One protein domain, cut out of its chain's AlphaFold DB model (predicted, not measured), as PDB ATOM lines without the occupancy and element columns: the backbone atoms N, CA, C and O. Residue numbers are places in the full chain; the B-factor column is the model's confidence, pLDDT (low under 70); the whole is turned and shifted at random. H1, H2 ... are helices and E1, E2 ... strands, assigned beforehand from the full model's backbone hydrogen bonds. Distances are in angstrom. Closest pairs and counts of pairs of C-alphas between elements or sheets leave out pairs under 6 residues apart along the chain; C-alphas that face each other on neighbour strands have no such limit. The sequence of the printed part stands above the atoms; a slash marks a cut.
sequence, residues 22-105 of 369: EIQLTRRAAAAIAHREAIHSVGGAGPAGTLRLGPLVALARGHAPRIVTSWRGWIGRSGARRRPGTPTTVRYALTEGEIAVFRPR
ATOM      1  N   GLU A  22     -27.232 -39.611  13.550       89.31
ATOM      2  CA  GLU A  22     -26.354 -40.521  12.838       89.31
ATOM      3  C   GLU A  22     -25.611 -41.399  13.844       89.31
ATOM      4  O   GLU A  22     -25.048 -40.920  14.834       89.31
ATOM      5  N   ILE A  23     -25.641 -42.702  13.607       88.62
ATOM      6  CA  ILE A  23     -24.913 -43.707  14.366       88.62
ATOM      7  C   ILE A  23     -23.821 -44.211  13.434       88.62
ATOM      8  O   ILE A  23     -24.106 -44.882  12.450       88.62
ATOM      9  N   GLN A  24     -22.575 -43.890  13.753       87.19
ATOM     10  CA  GLN A  24     -21.423 -44.238  12.927       87.19
ATOM     11  C   GLN A  24     -20.282 -44.776  13.784       87.19
ATOM     12  O   GLN A  24     -20.206 -44.532  14.997       87.19
ATOM     13  N   LEU A  25     -19.367 -45.504  13.149       84.19
ATOM     14  CA  LEU A  25     -18.136 -45.925  13.797       84.19
ATOM     15  C   LEU A  25     -17.219 -44.727  14.033       84.19
ATOM     16  O   LEU A  25     -17.063 -43.845  13.196       84.19
ATOM     17  N   THR A  26     -16.534 -44.720  15.177       84.69
ATOM     18  CA  THR A  26     -15.418 -43.781  15.352       84.69
ATOM     19  C   THR A  26     -14.329 -44.092  14.325       84.69
ATOM     20  O   THR A  26     -14.090 -45.263  14.033       84.69
ATOM     21  N   ARG A  27     -13.595 -43.079  13.838       83.06
ATOM     22  CA  ARG A  27     -12.498 -43.287  12.865       83.06
ATOM     23  C   ARG A  27     -11.504 -44.372  13.295       83.06
ATOM     24  O   ARG A  27     -11.047 -45.151  12.472       83.06
ATOM     25  N   ARG A  28     -11.196 -44.446  14.598       82.94
ATOM     26  CA  ARG A  28     -10.324 -45.489  15.166       82.94
ATOM     27  C   ARG A  28     -10.944 -46.884  15.069       82.94
ATOM     28  O   ARG A  28     -10.242 -47.823  14.719       82.94
ATOM     29  N   ALA A  29     -12.233 -47.015  15.381       81.06
ATOM     30  CA  ALA A  29     -12.943 -48.288  15.273       81.06
ATOM     31  C   ALA A  29     -13.074 -48.742  13.812       81.06
ATOM     32  O   ALA A  29     -12.837 -49.910  13.534       81.06
ATOM     33  N   ALA A  30     -13.371 -47.818  12.891       81.31
ATOM     34  CA  ALA A  30     -13.425 -48.096  11.457       81.31
ATOM     35  C   ALA A  30     -12.068 -48.598  10.928       81.31
ATOM     36  O   ALA A  30     -12.004 -49.672  10.343       81.31
ATOM     37  N   ALA A  31     -10.969 -47.896  11.234       81.56
ATOM     38  CA  ALA A  31      -9.624 -48.316  10.829       81.56
ATOM     39  C   ALA A  31      -9.222 -49.687  11.408       81.56
ATOM     40  O   ALA A  31      -8.579 -50.486  10.732       81.56
ATOM     41  N   ALA A  32      -9.609 -49.975  12.655       81.31
ATOM     42  CA  ALA A  32      -9.337 -51.263  13.287       81.31
ATOM     43  C   ALA A  32     -10.125 -52.424  12.653       81.31
ATOM     44  O   ALA A  32      -9.620 -53.546  12.618       81.31
ATOM     45  N   ILE A  33     -11.347 -52.169  12.174       78.31
ATOM     46  CA  ILE A  33     -12.168 -53.159  11.462       78.31
ATOM     47  C   ILE A  33     -11.591 -53.413  10.067       78.31
ATOM     48  O   ILE A  33     -11.258 -54.560   9.779       78.31
ATOM     49  N   ALA A  34     -11.330 -52.360   9.288       78.38
ATOM     50  CA  ALA A  34     -10.744 -52.473   7.949       78.38
ATOM     51  C   ALA A  34      -9.401 -53.231   7.962       78.38
ATOM     52  O   ALA A  34      -9.145 -54.104   7.134       78.38
ATOM     53  N   HIS A  35      -8.546 -52.966   8.959       80.38
ATOM     54  CA  HIS A  35      -7.286 -53.696   9.124       80.38
ATOM     55  C   HIS A  35      -7.496 -55.193   9.408       80.38
ATOM     56  O   HIS A  35      -6.748 -56.026   8.906       80.38
ATOM     57  N   ARG A  36      -8.516 -55.552  10.198       76.00
ATOM     58  CA  ARG A  36      -8.840 -56.951  10.513       76.00
ATOM     59  C   ARG A  36      -9.368 -57.696   9.290       76.00
ATOM     60  O   ARG A  36      -8.991 -58.845   9.079       76.00
ATOM     61  N   GLU A  37     -10.223 -57.059   8.500       74.31
ATOM     62  CA  GLU A  37     -10.810 -57.653   7.294       74.31
ATOM     63  C   GLU A  37      -9.757 -57.875   6.204       74.31
ATOM     64  O   GLU A  37      -9.718 -58.951   5.605       74.31
ATOM     65  N   ALA A  38      -8.815 -56.937   6.053       73.50
ATOM     66  CA  ALA A  38      -7.664 -57.086   5.164       73.50
ATOM     67  C   ALA A  38      -6.759 -58.282   5.526       73.50
ATOM     68  O   ALA A  38      -6.115 -58.853   4.648       73.50
ATOM     69  N   ILE A  39      -6.707 -58.675   6.804       73.44
ATOM     70  CA  ILE A  39      -5.898 -59.810   7.275       73.44
ATOM     71  C   ILE A  39      -6.632 -61.148   7.110       73.44
ATOM     72  O   ILE A  39      -5.989 -62.166   6.858       73.44
ATOM     73  N   HIS A  40      -7.958 -61.175   7.274       65.31
ATOM     74  CA  HIS A  40      -8.707 -62.426   7.442       65.31
ATOM     75  C   HIS A  40      -9.619 -62.826   6.272       65.31
ATOM     76  O   HIS A  40     -10.239 -63.878   6.384       65.31
ATOM     77  N   SER A  41      -9.711 -62.037   5.187       55.00
ATOM     78  CA  SER A  41     -10.462 -62.324   3.937       55.00
ATOM     79  C   SER A  41     -11.895 -62.870   4.095       55.00
ATOM     80  O   SER A  41     -12.469 -63.434   3.163       55.00
ATOM     81  N   VAL A  42     -12.507 -62.659   5.260       57.78
ATOM     82  CA  VAL A  42     -13.903 -62.964   5.565       57.78
ATOM     83  C   VAL A  42     -14.548 -61.647   5.971       57.78
ATOM     84  O   VAL A  42     -14.155 -61.065   6.982       57.78
ATOM     85  N   GLY A  43     -15.519 -61.177   5.182       56.91
ATOM     86  CA  GLY A  43     -16.319 -59.998   5.519       56.91
ATOM     87  C   GLY A  43     -17.020 -60.224   6.855       56.91
ATOM     88  O   GLY A  43     -17.834 -61.143   6.993       56.91
ATOM     89  N   GLY A  44     -16.653 -59.448   7.872       57.44
ATOM     90  CA  GLY A  44     -17.236 -59.577   9.197       57.44
ATOM     91  C   GLY A  44     -18.621 -58.944   9.221       57.44
ATOM     92  O   GLY A  44     -18.840 -57.885   8.642       57.44
ATOM     93  N   ALA A  45     -19.574 -59.547   9.938       64.50
ATOM     94  CA  ALA A  45     -20.787 -58.819  10.298       64.50
ATOM     95  C   ALA A  45     -20.366 -57.607  11.139       64.50
ATOM     96  O   ALA A  45     -19.816 -57.766  12.235       64.50
ATOM     97  N   GLY A  46     -20.566 -56.403  10.606       71.00
ATOM     98  CA  GLY A  46     -20.144 -55.199  11.297       71.00
ATOM     99  C   GLY A  46     -20.930 -54.969  12.602       71.00
ATOM    100  O   GLY A  46     -21.892 -55.680  12.923       71.00
ATOM    101  N   PRO A  47     -20.475 -54.028  13.444       81.31
ATOM    102  CA  PRO A  47     -20.948 -53.910  14.813       81.31
ATOM    103  C   PRO A  47     -22.447 -53.606  14.878       81.31
ATOM    104  O   PRO A  47     -22.934 -52.603  14.359       81.31
ATOM    105  N   ALA A  48     -23.172 -54.459  15.600       87.62
ATOM    106  CA  ALA A  48     -24.591 -54.301  15.873       87.62
ATOM    107  C   ALA A  48     -24.849 -54.095  17.368       87.62
ATOM    108  O   ALA A  48     -24.129 -54.601  18.229       87.62
ATOM    109  N   GLY A  49     -25.899 -53.348  17.690       89.56
ATOM    110  CA  GLY A  49     -26.210 -52.995  19.066       89.56
ATOM    111  C   GLY A  49     -27.599 -52.405  19.243       89.56
ATOM    112  O   GLY A  49     -28.439 -52.397  18.342       89.56
ATOM    113  N   THR A  50     -27.874 -51.949  20.460       91.00
ATOM    114  CA  THR A  50     -29.147 -51.319  20.815       91.00
ATOM    115  C   THR A  50     -28.897 -50.082  21.667       91.00
ATOM    116  O   THR A  50     -28.254 -50.162  22.710       91.00
ATOM    117  N   LEU A  51     -29.444 -48.945  21.238       90.00
ATOM    118  CA  LEU A  51     -29.448 -47.683  21.971       90.00
ATOM    119  C   LEU A  51     -30.808 -47.482  22.638       90.00
ATOM    120  O   LEU A  51     -31.850 -47.644  22.004       90.00
ATOM    121  N   ARG A  52     -30.807 -47.096  23.915       90.88
ATOM    122  CA  ARG A  52     -32.008 -46.647  24.631       90.88
ATOM    123  C   ARG A  52     -31.927 -45.135  24.778       90.88
ATOM    124  O   ARG A  52     -31.047 -44.632  25.469       90.88
ATOM    125  N   LEU A  53     -32.827 -44.422  24.113       90.06
ATOM    126  CA  LEU A  53     -32.823 -42.966  24.041       90.06
ATOM    127  C   LEU A  53     -33.851 -42.379  25.017       90.06
ATOM    128  O   LEU A  53     -35.060 -42.590  24.875       90.06
ATOM    129  N   GLY A  54     -33.356 -41.621  25.999       89.00
ATOM    130  CA  GLY A  54     -34.165 -40.660  26.758       89.00
ATOM    131  C   GLY A  54     -34.531 -39.447  25.891       89.00
ATOM    132  O   GLY A  54     -33.973 -39.307  24.802       89.00
ATOM    133  N   PRO A  55     -35.479 -38.588  26.307       89.56
ATOM    134  CA  PRO A  55     -35.874 -37.425  25.513       89.56
ATOM    135  C   PRO A  55     -34.671 -36.530  25.205       89.56
ATOM    136  O   PRO A  55     -33.797 -36.341  26.051       89.56
ATOM    137  N   LEU A  56     -34.646 -35.953  24.005       90.12
ATOM    138  CA  LEU A  56     -33.672 -34.923  23.675       90.12
ATOM    139  C   LEU A  56     -34.126 -33.602  24.279       90.12
ATOM    140  O   LEU A  56     -35.252 -33.162  24.035       90.12
ATOM    141  N   VAL A  57     -33.250 -32.965  25.047       91.25
ATOM    142  CA  VAL A  57     -33.567 -31.748  25.794       91.25
ATOM    143  C   VAL A  57     -32.595 -30.643  25.400       91.25
ATOM    144  O   VAL A  57     -31.383 -30.835  25.407       91.25
ATOM    145  N   ALA A  58     -33.135 -29.477  25.059       89.75
ATOM    146  CA  ALA A  58     -32.375 -28.260  24.853       89.75
ATOM    147  C   ALA A  58     -32.181 -27.553  26.196       89.75
ATOM    148  O   ALA A  58     -33.141 -27.296  26.928       89.75
ATOM    149  N   LEU A  59     -30.927 -27.219  26.490       89.25
ATOM    150  CA  LEU A  59     -30.525 -26.451  27.660       89.25
ATOM    151  C   LEU A  59     -30.025 -25.086  27.189       89.25
ATOM    152  O   LEU A  59     -29.080 -25.006  26.405       89.25
ATOM    153  N   ALA A  60     -30.652 -24.015  27.666       87.81
ATOM    154  CA  ALA A  60     -30.218 -22.647  27.414       87.81
ATOM    155  C   ALA A  60     -29.936 -21.947  28.746       87.81
ATOM    156  O   ALA A  60     -30.646 -22.145  29.731       87.81
ATOM    157  N   ARG A  61     -28.874 -21.136  28.789       86.56
ATOM    158  CA  ARG A  61     -28.470 -20.440  30.016       86.56
ATOM    159  C   ARG A  61     -29.621 -19.542  30.491       86.56
ATOM    160  O   ARG A  61     -30.172 -18.782  29.696       86.56
ATOM    161  N   GLY A  62     -30.003 -19.672  31.761       87.75
ATOM    162  CA  GLY A  62     -31.106 -18.908  32.359       87.75
ATOM    163  C   GLY A  62     -32.518 -19.340  31.944       87.75
ATOM    164  O   GLY A  62     -33.469 -18.656  32.300       87.75
ATOM    165  N   HIS A  63     -32.677 -20.449  31.212       88.44
ATOM    166  CA  HIS A  63     -33.981 -20.970  30.792       88.44
ATOM    167  C   HIS A  63     -34.201 -22.391  31.315       88.44
ATOM    168  O   HIS A  63     -33.252 -23.162  31.473       88.44
ATOM    169  N   ALA A  64     -35.465 -22.752  31.549       91.06
ATOM    170  CA  ALA A  64     -35.832 -24.118  31.906       91.06
ATOM    171  C   ALA A  64     -35.506 -25.100  30.756       91.06
ATOM    172  O   ALA A  64     -35.622 -24.725  29.583       91.06
ATOM    173  N   PRO A  65     -35.124 -26.355  31.063       90.12
ATOM    174  CA  PRO A  65     -34.899 -27.380  30.050       90.12
ATOM    175  C   PRO A  65     -36.140 -27.585  29.173       90.12
ATOM    176  O   PRO A  65     -37.240 -27.792  29.684       90.12
ATOM    177  N   ARG A  66     -35.972 -27.565  27.847       91.06
ATOM    178  CA  ARG A  66     -37.071 -27.767  26.891       91.06
ATOM    179  C   ARG A  66     -36.894 -29.079  26.146       91.06
ATOM    180  O   ARG A  66     -35.877 -29.284  25.491       91.06
ATOM    181  N   ILE A  67     -37.900 -29.951  26.187       90.12
ATOM    182  CA  ILE A  67     -37.899 -31.176  25.380       90.12
ATOM    183  C   ILE A  67     -37.994 -30.786  23.900       90.12
ATOM    184  O   ILE A  67     -38.942 -30.123  23.482       90.12
ATOM    185  N   VAL A  68     -36.999 -31.199  23.119       88.75
ATOM    186  CA  VAL A  68     -36.944 -31.024  21.663       88.75
ATOM    187  C   VAL A  68     -37.707 -32.150  20.979       88.75
ATOM    188  O   VAL A  68     -38.520 -31.907  20.094       88.75
ATOM    189  N   THR A  69     -37.465 -33.393  21.399       89.88
ATOM    190  CA  THR A  69     -38.163 -34.567  20.871       89.88
ATOM    191  C   THR A  69     -38.172 -35.704  21.887       89.88
ATOM    192  O   THR A  69     -37.207 -35.925  22.617       89.88
ATOM    193  N   SER A  70     -39.276 -36.454  21.914       88.69
ATOM    194  CA  SER A  70     -39.385 -37.740  22.613       88.69
ATOM    195  C   SER A  70     -39.261 -38.934  21.652       88.69
ATOM    196  O   SER A  70     -39.662 -40.047  22.000       88.69
ATOM    197  N   TRP A  71     -38.786 -38.695  20.423       90.12
ATOM    198  CA  TRP A  71     -38.593 -39.687  19.353       90.12
ATOM    199  C   TRP A  71     -39.881 -40.350  18.837       90.12
ATOM    200  O   TRP A  71     -39.844 -41.425  18.227       90.12
ATOM    201  N   ARG A  72     -41.052 -39.745  19.087       88.25
ATOM    202  CA  ARG A  72     -42.317 -40.194  18.478       88.25
ATOM    203  C   ARG A  72     -42.303 -39.869  16.988       88.25
ATOM    204  O   ARG A  72     -41.919 -38.771  16.614       88.25
ATOM    205  N   GLY A  73     -42.726 -40.825  16.163       87.88
ATOM    206  CA  GLY A  73     -42.766 -40.660  14.706       87.88
ATOM    207  C   GLY A  73     -41.404 -40.733  14.012       87.88
ATOM    208  O   GLY A  73     -41.346 -40.567  12.802       87.88
ATOM    209  N   TRP A  74     -40.320 -40.997  14.748       92.62
ATOM    210  CA  TRP A  74     -39.000 -41.200  14.155       92.62
ATOM    211  C   TRP A  74     -38.863 -42.630  13.628       92.62
ATOM    212  O   TRP A  74     -39.426 -43.570  14.199       92.62
ATOM    213  N   ILE A  75     -38.100 -42.802  12.560       92.56
ATOM    214  CA  ILE A  75     -37.829 -44.073  11.895       92.56
ATOM    215  C   ILE A  75     -36.321 -44.295  11.775       92.56
ATOM    216  O   ILE A  75     -35.536 -43.352  11.812       92.56
ATOM    217  N   GLY A  76     -35.925 -45.565  11.681       90.38
ATOM    218  CA  GLY A  76     -34.543 -45.951  11.402       90.38
ATOM    219  C   GLY A  76     -34.378 -46.354   9.938       90.38
ATOM    220  O   GLY A  76     -35.265 -47.014   9.389       90.38
ATOM    221  N   ARG A  77     -33.257 -45.953   9.341       87.94
ATOM    222  CA  ARG A  77     -32.814 -46.214   7.964       87.94
ATOM    223  C   ARG A  77     -31.350 -46.681   7.990       87.94
ATOM    224  O   ARG A  77     -30.704 -46.581   9.036       87.94
ATOM    225  N   SER A  78     -30.864 -47.252   6.888       81.00
ATOM    226  CA  SER A  78     -29.451 -47.657   6.716       81.00
ATOM    227  C   SER A  78     -28.897 -48.476   7.896       81.00
ATOM    228  O   SER A  78     -27.960 -48.097   8.579       81.00
ATOM    229  N   GLY A  79     -29.592 -49.561   8.257       82.50
ATOM    230  CA  GLY A  79     -29.192 -50.423   9.380       82.50
ATOM    231  C   GLY A  79     -29.769 -50.045  10.754       82.50
ATOM    232  O   GLY A  79     -29.748 -50.878  11.668       82.50
ATOM    233  N   ALA A  80     -30.391 -48.871  10.922       89.69
ATOM    234  CA  ALA A  80     -31.172 -48.544  12.118       89.69
ATOM    235  C   ALA A  80     -32.619 -49.058  12.026       89.69
ATOM    236  O   ALA A  80     -33.292 -48.946  11.006       89.69
ATOM    237  N   ARG A  81     -33.165 -49.564  13.136       90.94
ATOM    238  CA  ARG A  81     -34.593 -49.873  13.293       90.94
ATOM    239  C   ARG A  81     -35.097 -49.422  14.654       90.94
ATOM    240  O   ARG A  81     -34.572 -49.818  15.697       90.94
ATOM    241  N   ARG A  82     -36.180 -48.647  14.646       91.19
ATOM    242  CA  ARG A  82     -36.895 -48.270  15.866       91.19
ATOM    243  C   ARG A  82     -37.683 -49.457  16.409       91.19
ATOM    244  O   ARG A  82     -38.438 -50.093  15.680       91.19
ATOM    245  N   ARG A  83     -37.578 -49.695  17.712       88.81
ATOM    246  CA  ARG A  83     -38.516 -50.513  18.480       88.81
ATOM    247  C   ARG A  83     -39.394 -49.597  19.336       88.81
ATOM    248  O   ARG A  83     -38.852 -48.786  20.096       88.81
ATOM    249  N   PRO A  84     -40.731 -49.679  19.205       76.88
ATOM    250  CA  PRO A  84     -41.644 -48.950  20.075       76.88
ATOM    251  C   PRO A  84     -41.384 -49.298  21.544       76.88
ATOM    252  O   PRO A  84     -41.155 -50.456  21.880       76.88
ATOM    253  N   GLY A  85     -41.399 -48.291  22.412       79.31
ATOM    254  CA  GLY A  85     -41.150 -48.456  23.840       79.31
ATOM    255  C   GLY A  85     -40.863 -47.118  24.509       79.31
ATOM    256  O   GLY A  85     -40.640 -46.109  23.837       79.31
ATOM    257  N   THR A  86     -40.897 -47.093  25.837       79.25
ATOM    258  CA  THR A  86     -40.483 -45.935  26.637       79.25
ATOM    259  C   THR A  86     -39.471 -46.428  27.674       79.25
ATOM    260  O   THR A  86     -39.850 -47.207  28.545       79.25
ATOM    261  N   PRO A  87     -38.179 -46.061  27.575       81.69
ATOM    262  CA  PRO A  87     -37.557 -45.180  26.574       81.69
ATOM    263  C   PRO A  87     -37.534 -45.772  25.151       81.69
ATOM    264  O   PRO A  87     -37.592 -46.991  24.972       81.69
ATOM    265  N   THR A  88     -37.428 -44.902  24.139       90.06
ATOM    266  CA  THR A  88     -37.354 -45.327  22.730       90.06
ATOM    267  C   THR A  88     -36.098 -46.157  22.519       90.06
ATOM    268  O   THR A  88     -35.014 -45.781  22.961       90.06
ATOM    269  N   THR A  89     -36.240 -47.296  21.848       92.69
ATOM    270  CA  THR A  89     -35.132 -48.220  21.610       92.69
ATOM    271  C   THR A  89     -34.798 -48.240  20.122       92.69
ATOM    272  O   THR A  89     -35.688 -48.409  19.291       92.69
ATOM    273  N   VAL A  90     -33.527 -48.067  19.773       92.69
ATOM    274  CA  VAL A  90     -33.025 -48.095  18.393       92.69
ATOM    275  C   VAL A  90     -32.029 -49.237  18.284       92.69
ATOM    276  O   VAL A  90     -30.968 -49.200  18.902       92.69
ATOM    277  N   ARG A  91     -32.378 -50.275  17.525       92.94
ATOM    278  CA  ARG A  91     -31.432 -51.332  17.161       92.94
ATOM    279  C   ARG A  91     -30.673 -50.867  15.928       92.94
ATOM    280  O   ARG A  91     -31.318 -50.417  14.988       92.94
ATOM    281  N   TYR A  92     -29.358 -50.985  15.927       90.69
ATOM    282  CA  TYR A  92     -28.529 -50.634  14.780       90.69
ATOM    283  C   TYR A  92     -27.637 -51.814  14.403       90.69
ATOM    284  O   TYR A  92     -27.278 -52.623  15.260       90.69
ATOM    285  N   ALA A  93     -27.297 -51.900  13.127       88.44
ATOM    286  CA  ALA A  93     -26.223 -52.718  12.594       88.44
ATOM    287  C   ALA A  93     -25.450 -51.829  11.624       88.44
ATOM    288  O   ALA A  93     -26.076 -51.188  10.786       88.44
ATOM    289  N   LEU A  94     -24.137 -51.733  11.808       84.62
ATOM    290  CA  LEU A  94     -23.248 -50.955  10.951       84.62
ATOM    291  C   LEU A  94     -22.455 -51.931  10.095       84.62
ATOM    292  O   LEU A  94     -21.920 -52.892  10.640       84.62
ATOM    293  N   THR A  95     -22.367 -51.684   8.801       69.62
ATOM    294  CA  THR A  95     -21.454 -52.338   7.851       69.62
ATOM    295  C   THR A  95     -20.288 -51.392   7.542       69.62
ATOM    296  O   THR A  95     -20.253 -50.262   8.037       69.62
ATOM    297  N   GLU A  96     -19.260 -51.864   6.833       61.88
ATOM    298  CA  GLU A  96     -18.086 -51.040   6.520       61.88
ATOM    299  C   GLU A  96     -18.506 -49.779   5.739       61.88
ATOM    300  O   GLU A  96     -19.219 -49.867   4.747       61.88
ATOM    301  N   GLY A  97     -18.117 -48.593   6.222       60.34
ATOM    302  CA  GLY A  97     -18.437 -47.311   5.577       60.34
ATOM    303  C   GLY A  97     -19.877 -46.805   5.746       60.34
ATOM    304  O   GLY A  97     -20.125 -45.634   5.469       60.34
ATOM    305  N   GLU A  98     -20.804 -47.620   6.257       69.75
ATOM    306  CA  GLU A  98     -22.211 -47.234   6.407       69.75
ATOM    307  C   GLU A  98     -22.506 -46.467   7.704       69.75
ATOM    308  O   GLU A  98     -21.969 -46.732   8.788       69.75
ATOM    309  N   ILE A  99     -23.449 -45.533   7.587       79.81
ATOM    310  CA  ILE A  99     -24.017 -44.767   8.692       79.81
ATOM    311  C   ILE A  99     -25.445 -45.244   8.959       79.81
ATOM    312  O   ILE A  99     -26.256 -45.366   8.048       79.81
ATOM    313  N   ALA A 100     -25.786 -45.480  10.225       87.38
ATOM    314  CA  ALA A 100     -27.160 -45.758  10.622       87.38
ATOM    315  C   ALA A 100     -27.894 -44.457  10.938       87.38
ATOM    316  O   ALA A 100     -27.535 -43.736  11.870       87.38
ATOM    317  N   VAL A 101     -28.966 -44.182  10.198       89.31
ATOM    318  CA  VAL A 101     -29.714 -42.926  10.308       89.31
ATOM    319  C   VAL A 101     -31.000 -43.149  11.095       89.31
ATOM    320  O   VAL A 101     -31.787 -44.054  10.820       89.31
ATOM    321  N   PHE A 102     -31.242 -42.309  12.097       92.38
ATOM    322  CA  PHE A 102     -32.482 -42.280  12.863       92.38
ATOM    323  C   PHE A 102     -33.070 -40.873  12.826       92.38
ATOM    324  O   PHE A 102     -32.519 -39.957  13.427       92.38
ATOM    325  N   ARG A 103     -34.192 -40.688  12.131       92.75
ATOM    326  CA  ARG A 103     -34.746 -39.363  11.803       92.75
ATOM    327  C   ARG A 103     -36.273 -39.322  11.897       92.75
ATOM    328  O   ARG A 103     -36.890 -40.386  11.970       92.75
ATOM    329  N   PRO A 104     -36.913 -38.139  11.909       91.88
ATOM    330  CA  PRO A 104     -38.351 -38.026  11.695       91.88
ATOM    331  C   PRO A 104     -38.787 -38.696  10.389       91.88
ATOM    332  O   PRO A 104     -38.011 -38.811   9.440       91.88
ATOM    333  N   ARG A 105     -40.042 -39.149  10.355       91.69
ATOM    334  CA  ARG A 105     -40.657 -39.626   9.122       91.69
ATOM    335  C   ARG A 105     -40.902 -38.451   8.176       91.69
ATOM    336  O   ARG A 105     -41.504 -37.461   8.582       91.69
TER     337      ARG A 105
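This is residues 22 to 105 of the 369 residues of the protein "FtsX-like permease family protein" of Actinobacteria bacterium (UniProt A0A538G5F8). A small body of five strands lies between two end parts: the helix H1 lies at one end of an elongated domain, and the hairpin of E2 and E3 lies at the other. In the body, the sheet E1 - E6 - E5 has the two-strand sheet E4 - E7 close by it at E5, and E7 also comes near E6. The printed part has 84 residues, with one named helix followed by seven named strands, H1 E1 E2 E3 E4 E5 E6 E7; the three sheets are antiparallel and the class is mixed, helices and strands. The whole is loose, with a radius of gyration of the C-alphas of 16.3 A, and spans 53 by 29 by 18 A.

In the largest sheet, E1 is residues 48 to 53 and 16.2 A long, E6 is residues 88 to 93 and 16.8 A long, and E5 is residues 80 to 83. E1 begins at C-alpha 48 at (-24.591, -54.301, 15.873). E4 is residues 74 to 77, and E7 is residues 100 to 104, 13.6 A long, ending at C-alpha 104 at (-38.351, -38.026, 11.695). E2 is residues 56 to 58 and E3 is residues 66 to 69. H1 is residues 27 to 40, 20.3 A long, beginning at C-alpha 27 at (-12.498, -43.287, 12.865).

E6 is the inner strand, and E1 and E5 are edge strands. E1 and E6 are antiparallel at 161 degrees, with N 51 and O 90 within hydrogen-bond range at 2.8 A. E5 and E6 form a hairpin, antiparallel at 148 degrees, with N 81 and O 91 at 2.8 A. The closest C-alphas of E4 and E5 are those of Gly 76 and Arg 82, 5.6 A apart; those of E5 and E7 are Ala 80 and Ala 100, 5.1 A apart. E4 and E7 are antiparallel at 151 degrees, with N 75 and O 103 at 2.8 A. Residues 22 to 23 pair with residues 100 to 101 of E7, antiparallel. E1 runs on into E2 across a break of 2 residues, at 49 degrees. E2 and E3 form a hairpin, antiparallel at 144 degrees, with N 58 and O 66 at 2.8 A. H1 is not on the sheet of E1, E6 and E5, and is apart from E7. In H1 every O i to N i+4 pair is within hydrogen-bond range.

The two C-alphas farthest apart are those of Ser 41 and Gly 62, 55.8 A. The printed part has no cut, and none of its links is long. The mean pLDDT of the printed part is 83.5; residues 40 to 45 and 95 to 98 are under 70.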